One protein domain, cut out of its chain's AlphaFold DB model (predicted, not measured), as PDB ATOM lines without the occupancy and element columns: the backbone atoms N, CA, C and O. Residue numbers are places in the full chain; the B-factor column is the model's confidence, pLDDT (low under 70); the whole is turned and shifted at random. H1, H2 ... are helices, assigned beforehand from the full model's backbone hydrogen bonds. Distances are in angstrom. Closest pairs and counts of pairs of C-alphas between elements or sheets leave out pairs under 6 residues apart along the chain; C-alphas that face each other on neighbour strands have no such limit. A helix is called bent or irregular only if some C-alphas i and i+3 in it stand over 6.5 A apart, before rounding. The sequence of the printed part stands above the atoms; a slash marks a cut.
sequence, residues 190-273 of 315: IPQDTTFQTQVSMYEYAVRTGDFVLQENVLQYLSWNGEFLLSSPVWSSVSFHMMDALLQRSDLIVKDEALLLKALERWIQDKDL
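What this domain is: This is residues 190 to 273 of the 315 residues of the protein "Galectin-3-binding A-like protein" of Labeo rohita (UniProt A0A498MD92). What shape does this domain have? A hairpin of two helices, H1 and H2, makes one side of a compact body, the long helix H6 makes the opposite side, and the three short helices H3, H4 and H5 fill the space between them. What is it made of? The printed part has 84 residues with six named helices, in the order H1 H2 H3 H4 H5 H6, and no named strand; its class is all helix. How large is it? It is compact and rounded, with a radius of gyration of the C-alphas of 12.1 A and spans of 32 by 27 by 23 A.

Where its parts are: Where do the first two helices lie? H1 is residues 197 to 209, 18.4 A long from C-alpha 197 at (-45.343, 22.703, 4.216). H2 is residues 212 to 224, 18.1 A long. Which helices are short? H3 is residues 226 to 231, 8.6 A, H4 is residues 233 to 237, 8.1 A, and H5 is residues 240 to 247, 10.6 A. H4 is irregular, but only just: C-alphas 233 and 236 are 6.6 A apart. Where is the longest helix? H6 is residues 257 to 273, 24.5 A, ending with C-alpha 273 at (-24.340, 23.581, 2.378).

How they stand to each other: How do H1 and H2 stand? They are a helical hairpin and touch at a shallow tilt of 27 degrees, opposite ways; their closest C-alphas, of Tyr 203 and Gln 215, are 5.4 A apart. What does H2 touch further on? With residues 219 to 223 alone it only just touches H5, with 3 pairs of C-alphas within 8 A, the closest being Ser 223 and Leu 246 at 6.6 A; the tilt is steep, 57 degrees, the same way. What touches H6? H4 touches its residues 266 to 271 alone, the closest C-alphas being Ser 236 and Trp 267 at 5.3 A. H3 only just touches its residues 260 to 263 alone, with 3 pairs within 8 A, the closest being Leu 230 and Ala 263 at 6.0 A; H5 and H6 are near each other, and H1 and H2 are both apart from H6. How do the backbones run? In H1, H2, H3, H5 and H6 every O i to N i+4 pair is within hydrogen-bond range; in H4 0 of 1 is, beside 1 of 2 O i to N i+3 pairs.

The domain as a whole: How far does it reach? The two C-alphas farthest apart, of Thr 209 and Ala 258, are 34.8 A apart. Are there cuts or long links? The printed part has no cut and no long link; the link from H5 to H6, 9 residues, is short and the other four are tight. How sure is the model? The mean pLDDT of the printed part is 90.6, and no printed residue is under 70.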
ATOM      1  N   ILE A 190     -54.895  18.700   1.512       84.56
ATOM      2  CA  ILE A 190     -53.926  19.077   0.479       84.56
ATOM      3  C   ILE A 190     -54.097  20.531  -0.005       84.56
ATOM      4  O   ILE A 190     -53.091  21.222  -0.066       84.56
ATOM      5  N   PRO A 191     -55.295  21.062  -0.317       83.06
ATOM      6  CA  PRO A 191     -55.409  22.440  -0.803       83.06
ATOM      7  C   PRO A 191     -55.433  23.513   0.301       83.06
ATOM      8  O   PRO A 191     -55.552  24.692  -0.015       83.06
ATOM      9  N   GLN A 192     -55.381  23.144   1.587       78.12
ATOM     10  CA  GLN A 192     -55.621  24.090   2.690       78.12
ATOM     11  C   GLN A 192     -54.383  24.903   3.083       78.12
ATOM     12  O   GLN A 192     -54.515  25.973   3.673       78.12
ATOM     13  N   ASP A 193     -53.184  24.401   2.779       80.19
ATOM     14  CA  ASP A 193     -51.923  25.043   3.141       80.19
ATOM     15  C   ASP A 193     -51.258  25.681   1.920       80.19
ATOM     16  O   ASP A 193     -50.668  25.003   1.080       80.19
ATOM     17  N   THR A 194     -51.312  27.007   1.837       84.00
ATOM     18  CA  THR A 194     -50.689  27.772   0.748       84.00
ATOM     19  C   THR A 194     -49.166  27.868   0.872       84.00
ATOM     20  O   THR A 194     -48.512  28.338  -0.054       84.00
ATOM     21  N   THR A 195     -48.579  27.470   2.006       89.75
ATOM     22  CA  THR A 195     -47.121  27.487   2.225       89.75
ATOM     23  C   THR A 195     -46.421  26.244   1.681       89.75
ATOM     24  O   THR A 195     -45.192  26.227   1.599       89.75
ATOM     25  N   PHE A 196     -47.190  25.229   1.274       93.94
ATOM     26  CA  PHE A 196     -46.723  23.926   0.798       93.94
ATOM     27  C   PHE A 196     -46.067  23.023   1.869       93.94
ATOM     28  O   PHE A 196     -45.648  21.903   1.561       93.94
ATOM     29  N   GLN A 197     -45.991  23.456   3.134       93.25
ATOM     30  CA  GLN A 197     -45.343  22.703   4.216       93.25
ATOM     31  C   GLN A 197     -46.078  21.400   4.538       93.25
ATOM     32  O   GLN A 197     -45.451  20.349   4.709       93.25
ATOM     33  N   THR A 198     -47.406  21.458   4.585       90.62
ATOM     34  CA  THR A 198     -48.278  20.314   4.861       90.62
ATOM     35  C   THR A 198     -48.103  19.242   3.795       90.62
ATOM     36  O   THR A 198     -47.894  18.083   4.128       90.62
ATOM     37  N   GLN A 199     -48.096  19.620   2.522       94.19
ATOM     38  CA  GLN A 199     -47.993  18.725   1.374       94.19
ATOM     39  C   GLN A 199     -46.625  18.044   1.336       94.19
ATOM     40  O   GLN A 199     -46.568  16.823   1.238       94.19
ATOM     41  N   VAL A 200     -45.531  18.793   1.515       95.56
ATOM     42  CA  VAL A 200     -44.185  18.202   1.620       95.56
ATOM     43  C   VAL A 200     -44.120  17.218   2.793       95.56
ATOM     44  O   VAL A 200     -43.693  16.080   2.622       95.56
ATOM     45  N   SER A 201     -44.622  17.596   3.974       94.06
ATOM     46  CA  SER A 201     -44.637  16.694   5.137       94.06
ATOM     47  C   SER A 201     -45.516  15.451   4.940       94.06
ATOM     48  O   SER A 201     -45.186  14.367   5.424       94.06
ATOM     49  N   MET A 202     -46.619  15.601   4.207       93.50
ATOM     50  CA  MET A 202     -47.584  14.547   3.923       93.50
ATOM     51  C   MET A 202     -47.029  13.553   2.907       93.50
ATOM     52  O   MET A 202     -47.226  12.356   3.085       93.50
ATOM     53  N   TYR A 203     -46.276  14.020   1.908       95.56
ATOM     54  CA  TYR A 203     -45.541  13.151   0.994       95.56
ATOM     55  C   TYR A 203     -44.529  12.280   1.749       95.56
ATOM     56  O   TYR A 203     -44.551  11.059   1.630       95.56
ATOM     57  N   GLU A 204     -43.712  12.881   2.618       95.31
ATOM     58  CA  GLU A 204     -42.743  12.149   3.449       95.31
ATOM     59  C   GLU A 204     -43.420  11.125   4.373       95.31
ATOM     60  O   GLU A 204     -42.928  10.013   4.583       95.31
ATOM     61  N   TYR A 205     -44.579  11.478   4.935       93.62
ATOM     62  CA  TYR A 205     -45.399  10.547   5.706       93.62
ATOM     63  C   TYR A 205     -45.916   9.381   4.848       93.62
ATOM     64  O   TYR A 205     -45.830   8.225   5.270       93.62
ATOM     65  N   ALA A 206     -46.396   9.666   3.638       93.25
ATOM     66  CA  ALA A 206     -46.891   8.676   2.687       93.25
ATOM     67  C   ALA A 206     -45.785   7.715   2.215       93.25
ATOM     68  O   ALA A 206     -46.027   6.520   2.046       93.25
ATOM     69  N   VAL A 207     -44.554   8.208   2.056       94.06
ATOM     70  CA  VAL A 207     -43.371   7.386   1.749       94.06
ATOM     71  C   VAL A 207     -43.051   6.442   2.905       94.06
ATOM     72  O   VAL A 207     -42.893   5.244   2.686       94.06
ATOM     73  N   ARG A 208     -43.028   6.941   4.151       92.38
ATOM     74  CA  ARG A 208     -42.769   6.103   5.340       92.38
ATOM     75  C   ARG A 208     -43.813   5.010   5.557       92.38
ATOM     76  O   ARG A 208     -43.470   3.943   6.053       92.38
ATOM     77  N   THR A 209     -45.069   5.288   5.222       91.94
ATOM     78  CA  THR A 209     -46.189   4.343   5.374       91.94
ATOM     79  C   THR A 209     -46.404   3.458   4.143       91.94
ATOM     80  O   THR A 209     -47.183   2.511   4.202       91.94
ATOM     81  N   GLY A 210     -45.711   3.726   3.030       91.62
ATOM     82  CA  GLY A 210     -45.886   2.989   1.777       91.62
ATOM     83  C   GLY A 210     -47.245   3.218   1.102       91.62
ATOM     84  O   GLY A 210     -47.686   2.379   0.315       91.62
ATOM     85  N   ASP A 211     -47.929   4.325   1.404       92.81
ATOM     86  CA  ASP A 211     -49.205   4.689   0.785       92.81
ATOM     87  C   ASP A 211     -48.972   5.399  -0.556       92.81
ATOM     88  O   ASP A 211     -48.853   6.624  -0.635       92.81
ATOM     89  N   PHE A 212     -48.896   4.615  -1.632       90.38
ATOM     90  CA  PHE A 212     -48.681   5.135  -2.985       90.38
ATOM     91  C   PHE A 212     -49.839   5.998  -3.499       90.38
ATOM     92  O   PHE A 212     -49.617   6.893  -4.313       90.38
ATOM     93  N   VAL A 213     -51.068   5.763  -3.024       88.19
ATOM     94  CA  VAL A 213     -52.234   6.563  -3.427       88.19
ATOM     95  C   VAL A 213     -52.106   7.969  -2.853       88.19
ATOM     96  O   VAL A 213     -52.310   8.952  -3.566       88.19
ATOM     97  N   LEU A 214     -51.724   8.083  -1.581       89.81
ATOM     98  CA  LEU A 214     -51.456   9.371  -0.952       89.81
ATOM     99  C   LEU A 214     -50.247  10.076  -1.581       89.81
ATOM    100  O   LEU A 214     -50.333  11.277  -1.839       89.81
ATOM    101  N   GLN A 215     -49.160   9.349  -1.874       93.38
ATOM    102  CA  GLN A 215     -47.992   9.904  -2.575       93.38
ATOM    103  C   GLN A 215     -48.390  10.534  -3.914       93.38
ATOM    104  O   GLN A 215     -48.066  11.695  -4.155       93.38
ATOM    105  N   GLU A 216     -49.134   9.805  -4.750       91.69
ATOM    106  CA  GLU A 216     -49.566  10.284  -6.065       91.69
ATOM    107  C   GLU A 216     -50.486  11.504  -5.957       91.69
ATOM    108  O   GLU A 216     -50.266  12.496  -6.646       91.69
ATOM    109  N   ASN A 217     -51.464  11.486  -5.046       90.44
ATOM    110  CA  ASN A 217     -52.369  12.624  -4.846       90.44
ATOM    111  C   ASN A 217     -51.618  13.900  -4.432       90.44
ATOM    112  O   ASN A 217     -51.956  14.999  -4.876       90.44
ATOM    113  N   VAL A 218     -50.602  13.765  -3.572       94.31
ATOM    114  CA  VAL A 218     -49.772  14.897  -3.142       94.31
ATOM    115  C   VAL A 218     -48.876  15.378  -4.282       94.31
ATOM    116  O   VAL A 218     -48.840  16.579  -4.545       94.31
ATOM    117  N   LEU A 219     -48.187  14.470  -4.979       95.19
ATOM    118  CA  LEU A 219     -47.320  14.824  -6.107       95.19
ATOM    119  C   LEU A 219     -48.099  15.508  -7.226       95.19
ATOM    120  O   LEU A 219     -47.651  16.535  -7.718       95.19
ATOM    121  N   GLN A 220     -49.277  14.999  -7.579       92.38
ATOM    122  CA  GLN A 220     -50.134  15.607  -8.592       92.38
ATOM    123  C   GLN A 220     -50.507  17.044  -8.227       92.38
ATOM    124  O   GLN A 220     -50.342  17.953  -9.040       92.38
ATOM    125  N   TYR A 221     -50.954  17.276  -6.989       92.31
ATOM    126  CA  TYR A 221     -51.274  18.626  -6.531       92.31
ATOM    127  C   TYR A 221     -50.059  19.557  -6.604       92.31
ATOM    128  O   TYR A 221     -50.176  20.695  -7.059       92.31
ATOM    129  N   LEU A 222     -48.892  19.084  -6.169       94.88
ATOM    130  CA  LEU A 222     -47.660  19.866  -6.191       94.88
ATOM    131  C   LEU A 222     -47.180  20.160  -7.612       94.88
ATOM    132  O   LEU A 222     -46.770  21.285  -7.878       94.88
ATOM    133  N   SER A 223     -47.301  19.200  -8.526       92.69
ATOM    134  CA  SER A 223     -46.971  19.375  -9.939       92.69
ATOM    135  C   SER A 223     -47.847  20.418 -10.610       92.69
ATOM    136  O   SER A 223     -47.332  21.289 -11.306       92.69
ATOM    137  N   TRP A 224     -49.155  20.401 -10.353       89.88
ATOM    138  CA  TRP A 224     -50.071  21.397 -10.915       89.88
ATOM    139  C   TRP A 224     -49.882  22.798 -10.324       89.88
ATOM    140  O   TRP A 224     -50.292  23.781 -10.933       89.88
ATOM    141  N   ASN A 225     -49.232  22.900  -9.163       90.31
ATOM    142  CA  ASN A 225     -48.875  24.161  -8.514       90.31
ATOM    143  C   ASN A 225     -47.359  24.435  -8.565       90.31
ATOM    144  O   ASN A 225     -46.840  25.193  -7.740       90.31
ATOM    145  N   GLY A 226     -46.648  23.821  -9.518       92.12
ATOM    146  CA  GLY A 226     -45.187  23.810  -9.584       92.12
ATOM    147  C   GLY A 226     -44.563  25.206  -9.567       92.12
ATOM    148  O   GLY A 226     -43.651  25.450  -8.785       92.12
ATOM    149  N   GLU A 227     -45.090  26.160 -10.339       89.44
ATOM    150  CA  GLU A 227     -44.598  27.550 -10.354       89.44
ATOM    151  C   GLU A 227     -44.551  28.192  -8.951       89.44
ATOM    152  O   GLU A 227     -43.547  28.808  -8.566       89.44
ATOM    153  N   PHE A 228     -45.612  28.008  -8.160       92.00
ATOM    154  CA  PHE A 228     -45.701  28.532  -6.797       92.00
ATOM    155  C   PHE A 228     -44.817  27.748  -5.827       92.00
ATOM    156  O   PHE A 228     -44.172  28.346  -4.965       92.00
ATOM    157  N   LEU A 229     -44.737  26.425  -5.993       94.50
ATOM    158  CA  LEU A 229     -43.873  25.563  -5.193       94.50
ATOM    159  C   LEU A 229     -42.391  25.927  -5.368       94.50
ATOM    160  O   LEU A 229     -41.693  26.097  -4.371       94.50
ATOM    161  N   LEU A 230     -41.922  26.102  -6.608       93.25
ATOM    162  CA  LEU A 230     -40.534  26.471  -6.931       93.25
ATOM    163  C   LEU A 230     -40.130  27.831  -6.348       93.25
ATOM    164  O   LEU A 230     -38.950  28.090  -6.106       93.25
ATOM    165  N   SER A 231     -41.112  28.708  -6.144       91.00
ATOM    166  CA  SER A 231     -40.922  30.033  -5.555       91.00
ATOM    167  C   SER A 231     -41.119  30.046  -4.032       91.00
ATOM    168  O   SER A 231     -40.809  31.050  -3.389       91.00
ATOM    169  N   SER A 232     -41.624  28.954  -3.444       93.81
ATOM    170  CA  SER A 232     -41.915  28.846  -2.012       93.81
ATOM    171  C   SER A 232     -40.643  28.600  -1.186       93.81
ATOM    172  O   SER A 232     -39.775  27.828  -1.601       93.81
ATOM    173  N   PRO A 233     -40.540  29.156   0.040       93.19
ATOM    174  CA  PRO A 233     -39.449  28.842   0.964       93.19
ATOM    175  C   PRO A 233     -39.314  27.348   1.287       93.19
ATOM    176  O   PRO A 233     -38.214  26.898   1.604       93.19
ATOM    177  N   VAL A 234     -40.402  26.571   1.188       95.00
ATOM    178  CA  VAL A 234     -40.375  25.124   1.464       95.00
ATOM    179  C   VAL A 234     -39.540  24.348   0.447       95.00
ATOM    180  O   VAL A 234     -39.127  23.226   0.740       95.00
ATOM    181  N   TRP A 235     -39.271  24.922  -0.732       94.75
ATOM    182  CA  TRP A 235     -38.558  24.256  -1.820       94.75
ATOM    183  C   TRP A 235     -37.224  23.661  -1.359       94.75
ATOM    184  O   TRP A 235     -36.940  22.499  -1.628       94.75
ATOM    185  N   SER A 236     -36.452  24.398  -0.555       91.44
ATOM    186  CA  SER A 236     -35.168  23.944   0.008       91.44
ATOM    187  C   SER A 236     -35.292  22.701   0.907       91.44
ATOM    188  O   SER A 236     -34.349  21.912   1.047       91.44
ATOM    189  N   SER A 237     -36.468  22.476   1.500       92.69
ATOM    190  CA  SER A 237     -36.744  21.330   2.371       92.69
ATOM    191  C   SER A 237     -37.128  20.058   1.610       92.69
ATOM    192  O   SER A 237     -36.946  18.973   2.159       92.69
ATOM    193  N   VAL A 238     -37.549  20.167   0.341       94.75
ATOM    194  CA  VAL A 238     -37.914  19.028  -0.521       94.75
ATOM    195  C   VAL A 238     -36.782  17.998  -0.527       94.75
ATOM    196  O   VAL A 238     -35.600  18.350  -0.626       94.75
ATOM    197  N   SER A 239     -37.122  16.727  -0.346       93.62
ATOM    198  CA  SER A 239     -36.163  15.625  -0.275       93.62
ATOM    199  C   SER A 239     -35.692  15.176  -1.661       93.62
ATOM    200  O   SER A 239     -36.303  15.500  -2.674       93.62
ATOM    201  N   PHE A 240     -34.603  14.401  -1.716       91.62
ATOM    202  CA  PHE A 240     -34.088  13.857  -2.981       91.62
ATOM    203  C   PHE A 240     -35.120  12.986  -3.708       91.62
ATOM    204  O   PHE A 240     -35.316  13.147  -4.905       91.62
ATOM    205  N   HIS A 241     -35.803  12.095  -2.986       91.44
ATOM    206  CA  HIS A 241     -36.782  11.187  -3.586       91.44
ATOM    207  C   HIS A 241     -38.043  11.924  -4.056       91.44
ATOM    208  O   HIS A 241     -38.618  11.571  -5.079       91.44
ATOM    209  N   MET A 242     -38.464  12.973  -3.344       95.62
ATOM    210  CA  MET A 242     -39.554  13.836  -3.790       95.62
ATOM    211  C   MET A 242     -39.163  14.659  -5.019       95.62
ATOM    212  O   MET A 242     -39.960  14.790  -5.940       95.62
ATOM    213  N   MET A 243     -37.937  15.190  -5.043       94.81
ATOM    214  CA  MET A 243     -37.407  15.934  -6.185       94.81
ATOM    215  C   MET A 243     -37.370  15.063  -7.441       94.81
ATOM    216  O   MET A 243     -37.872  15.468  -8.484       94.81
ATOM    217  N   ASP A 244     -36.820  13.854  -7.325       91.81
ATOM    218  CA  ASP A 244     -36.780  12.890  -8.423       91.81
ATOM    219  C   ASP A 244     -38.192  12.554  -8.924       91.81
ATOM    220  O   ASP A 244     -38.464  12.643 -10.122       91.81
ATOM    221  N   ALA A 245     -39.128  12.293  -8.006       94.00
ATOM    222  CA  ALA A 245     -40.517  12.028  -8.358       94.00
ATOM    223  C   ALA A 245     -41.193  13.215  -9.065       94.00
ATOM    224  O   ALA A 245     -41.893  13.003 -10.048       94.00
ATOM    225  N   LEU A 246     -40.975  14.458  -8.616       94.69
ATOM    226  CA  LEU A 246     -41.526  15.658  -9.262       94.69
ATOM    227  C   LEU A 246     -40.954  15.868 -10.668       94.69
ATOM    228  O   LEU A 246     -41.703  16.189 -11.587       94.69
ATOM    229  N   LEU A 247     -39.645  15.675 -10.852       91.88
ATOM    230  CA  LEU A 247     -38.986  15.884 -12.143       91.88
ATOM    231  C   LEU A 247     -39.347  14.818 -13.180       91.88
ATOM    232  O   LEU A 247     -39.292  15.101 -14.372       91.88
ATOM    233  N   GLN A 248     -39.729  13.615 -12.754       89.31
ATOM    234  CA  GLN A 248     -40.196  12.554 -13.654       89.31
ATOM    235  C   GLN A 248     -41.623  12.779 -14.174       89.31
ATOM    236  O   GLN A 248     -42.073  12.058 -15.068       89.31
ATOM    237  N   ARG A 249     -42.353  13.764 -13.641       88.44
ATOM    238  CA  ARG A 249     -43.741  14.018 -14.021       88.44
ATOM    239  C   ARG A 249     -43.844  14.858 -15.285       88.44
ATOM    240  O   ARG A 249     -43.362  15.983 -15.347       88.44
ATOM    241  N   SER A 250     -44.570  14.333 -16.267       87.88
ATOM    242  CA  SER A 250     -44.891  15.046 -17.506       87.88
ATOM    243  C   SER A 250     -45.938  16.152 -17.331       87.88
ATOM    244  O   SER A 250     -46.099  16.971 -18.231       87.88
ATOM    245  N   ASP A 251     -46.647  16.185 -16.199       84.94
ATOM    246  CA  ASP A 251     -47.673  17.179 -15.863       84.94
ATOM    247  C   ASP A 251     -47.186  18.243 -14.859       84.94
ATOM    248  O   ASP A 251     -47.998  18.931 -14.240       84.94
ATOM    249  N   LEU A 252     -45.868  18.380 -14.675       90.69
ATOM    250  CA  LEU A 252     -45.274  19.446 -13.868       90.69
ATOM    251  C   LEU A 252     -45.467  20.808 -14.558       90.69
ATOM    252  O   LEU A 252     -44.893  21.072 -15.613       90.69
ATOM    253  N   ILE A 253     -46.260  21.685 -13.941       87.25
ATOM    254  CA  ILE A 253     -46.599  23.006 -14.475       87.25
ATOM    255  C   ILE A 253     -45.597  24.039 -13.956       87.25
ATOM    256  O   ILE A 253     -45.580  24.383 -12.771       87.25
ATOM    257  N   VAL A 254     -44.771  24.556 -14.864       88.69
ATOM    258  CA  VAL A 254     -43.807  25.633 -14.614       88.69
ATOM    259  C   VAL A 254     -43.944  26.707 -15.687       88.69
ATOM    260  O   VAL A 254     -44.279  26.405 -16.830       88.69
ATOM    261  N   LYS A 255     -43.659  27.960 -15.323       82.12
ATOM    262  CA  LYS A 255     -43.749  29.105 -16.236       82.12
ATOM    263  C   LYS A 255     -42.829  28.976 -17.452       82.12
ATOM    264  O   LYS A 255     -43.235  29.242 -18.578       82.12
ATOM    265  N   ASP A 256     -41.581  28.598 -17.196       83.12
ATOM    266  CA  ASP A 256     -40.562  28.331 -18.201       83.12
ATOM    267  C   ASP A 256     -39.460  27.428 -17.618       83.12
ATOM    268  O   ASP A 256     -39.329  27.256 -16.401       83.12
ATOM    269  N   GLU A 257     -38.660  26.835 -18.503       83.19
ATOM    270  CA  GLU A 257     -37.570  25.927 -18.127       83.19
ATOM    271  C   GLU A 257     -36.443  26.638 -17.366       83.19
ATOM    272  O   GLU A 257     -35.778  26.028 -16.526       83.19
ATOM    273  N   ALA A 258     -36.235  27.937 -17.609       86.12
ATOM    274  CA  ALA A 258     -35.188  28.709 -16.949       86.12
ATOM    275  C   ALA A 258     -35.495  28.918 -15.457       86.12
ATOM    276  O   ALA A 258     -34.588  28.886 -14.621       86.12
ATOM    277  N   LEU A 259     -36.771  29.089 -15.102       87.00
ATOM    278  CA  LEU A 259     -37.230  29.152 -13.719       87.00
ATOM    279  C   LEU A 259     -36.959  27.831 -12.996       87.00
ATOM    280  O   LEU A 259     -36.394  27.854 -11.899       87.00
ATOM    281  N   LEU A 260     -37.316  26.702 -13.618       89.19
ATOM    282  CA  LEU A 260     -37.071  25.368 -13.068       89.19
ATOM    283  C   LEU A 260     -35.572  25.130 -12.857       89.19
ATOM    284  O   LEU A 260     -35.157  24.767 -11.758       89.19
ATOM    285  N   LEU A 261     -34.754  25.424 -13.868       90.06
ATOM    286  CA  LEU A 261     -33.298  25.314 -13.811       90.06
ATOM    287  C   LEU A 261     -32.716  26.100 -12.627       90.06
ATOM    288  O   LEU A 261     -32.012  25.552 -11.779       90.06
ATOM    289  N   LYS A 262     -33.085  27.378 -12.508       91.69
ATOM    290  CA  LYS A 262     -32.604  28.265 -11.441       91.69
ATOM    291  C   LYS A 262     -33.093  27.848 -10.050       91.69
ATOM    292  O   LYS A 262     -32.454  28.173  -9.045       91.69
ATOM    293  N   ALA A 263     -34.262  27.221  -9.954       92.44
ATOM    294  CA  ALA A 263     -34.780  26.687  -8.700       92.44
ATOM    295  C   ALA A 263     -34.039  25.405  -8.287       92.44
ATOM    296  O   ALA A 263     -33.721  25.242  -7.108       92.44
ATOM    297  N   LEU A 264     -33.704  24.536  -9.244       93.25
ATOM    298  CA  LEU A 264     -32.904  23.330  -9.012       93.25
ATOM    299  C   LEU A 264     -31.473  23.664  -8.579       93.25
ATOM    300  O   LEU A 264     -30.992  23.099  -7.602       93.25
ATOM    301  N   GLU A 265     -30.818  24.626  -9.232       90.88
ATOM    302  CA  GLU A 265     -29.477  25.082  -8.838       90.88
ATOM    303  C   GLU A 265     -29.444  25.585  -7.388       90.88
ATOM    304  O   GLU A 265     -28.556  25.216  -6.618       90.88
ATOM    305  N   ARG A 266     -30.441  26.389  -6.993       91.38
ATOM    306  CA  ARG A 266     -30.585  26.875  -5.611       91.38
ATOM    307  C   ARG A 266     -30.783  25.728  -4.625       91.38
ATOM    308  O   ARG A 266     -30.126  25.690  -3.591       91.38
ATOM    309  N   TRP A 267     -31.641  24.773  -4.969       93.56
ATOM    310  CA  TRP A 267     -31.885  23.601  -4.136       93.56
ATOM    311  C   TRP A 267     -30.625  22.748  -3.942       93.56
ATOM    312  O   TRP A 267     -30.321  22.351  -2.819       93.56
ATOM    313  N   ILE A 268     -29.852  22.519  -5.008       89.38
ATOM    314  CA  ILE A 268     -28.576  21.792  -4.947       89.38
ATOM    315  C   ILE A 268     -27.595  22.500  -4.009       89.38
ATOM    316  O   ILE A 268     -27.011  21.856  -3.136       89.38
ATOM    317  N   GLN A 269     -27.450  23.821  -4.144       89.06
ATOM    318  CA  GLN A 269     -26.573  24.618  -3.281       89.06
ATOM    319  C   GLN A 269     -26.978  24.516  -1.805       89.06
ATOM    320  O   GLN A 269     -26.114  24.313  -0.949       89.06
ATOM    321  N   ASP A 270     -28.276  24.583  -1.502       87.69
ATOM    322  CA  ASP A 270     -28.791  24.436  -0.136       87.69
ATOM    323  C   ASP A 270     -28.499  23.042   0.441       87.69
ATOM    324  O   ASP A 270     -28.062  22.920   1.592       87.69
ATOM    325  N   LYS A 271     -28.682  21.973  -0.351       86.00
ATOM    326  CA  LYS A 271     -28.354  20.603   0.079       86.00
ATOM    327  C   LYS A 271     -26.855  20.418   0.304       86.00
ATOM    328  O   LYS A 271     -26.473  19.791   1.293       86.00
ATOM    329  N   ASP A 272     -26.014  20.986  -0.554       80.56
ATOM    330  CA  ASP A 272     -24.557  20.943  -0.410       80.56
ATOM    331  C   ASP A 272     -24.078  21.659   0.858       80.56
ATOM    332  O   ASP A 272     -23.229  21.138   1.590       80.56
ATOM    333  N   LEU A 273     -24.633  22.837   1.153       76.06
ATOM    334  CA  LEU A 273     -24.340  23.581   2.378       76.06
ATOM    335  C   LEU A 273     -24.778  22.798   3.622       76.06
ATOM    336  O   LEU A 273     -23.995  22.656   4.566       76.06
TER     337      LEU A 273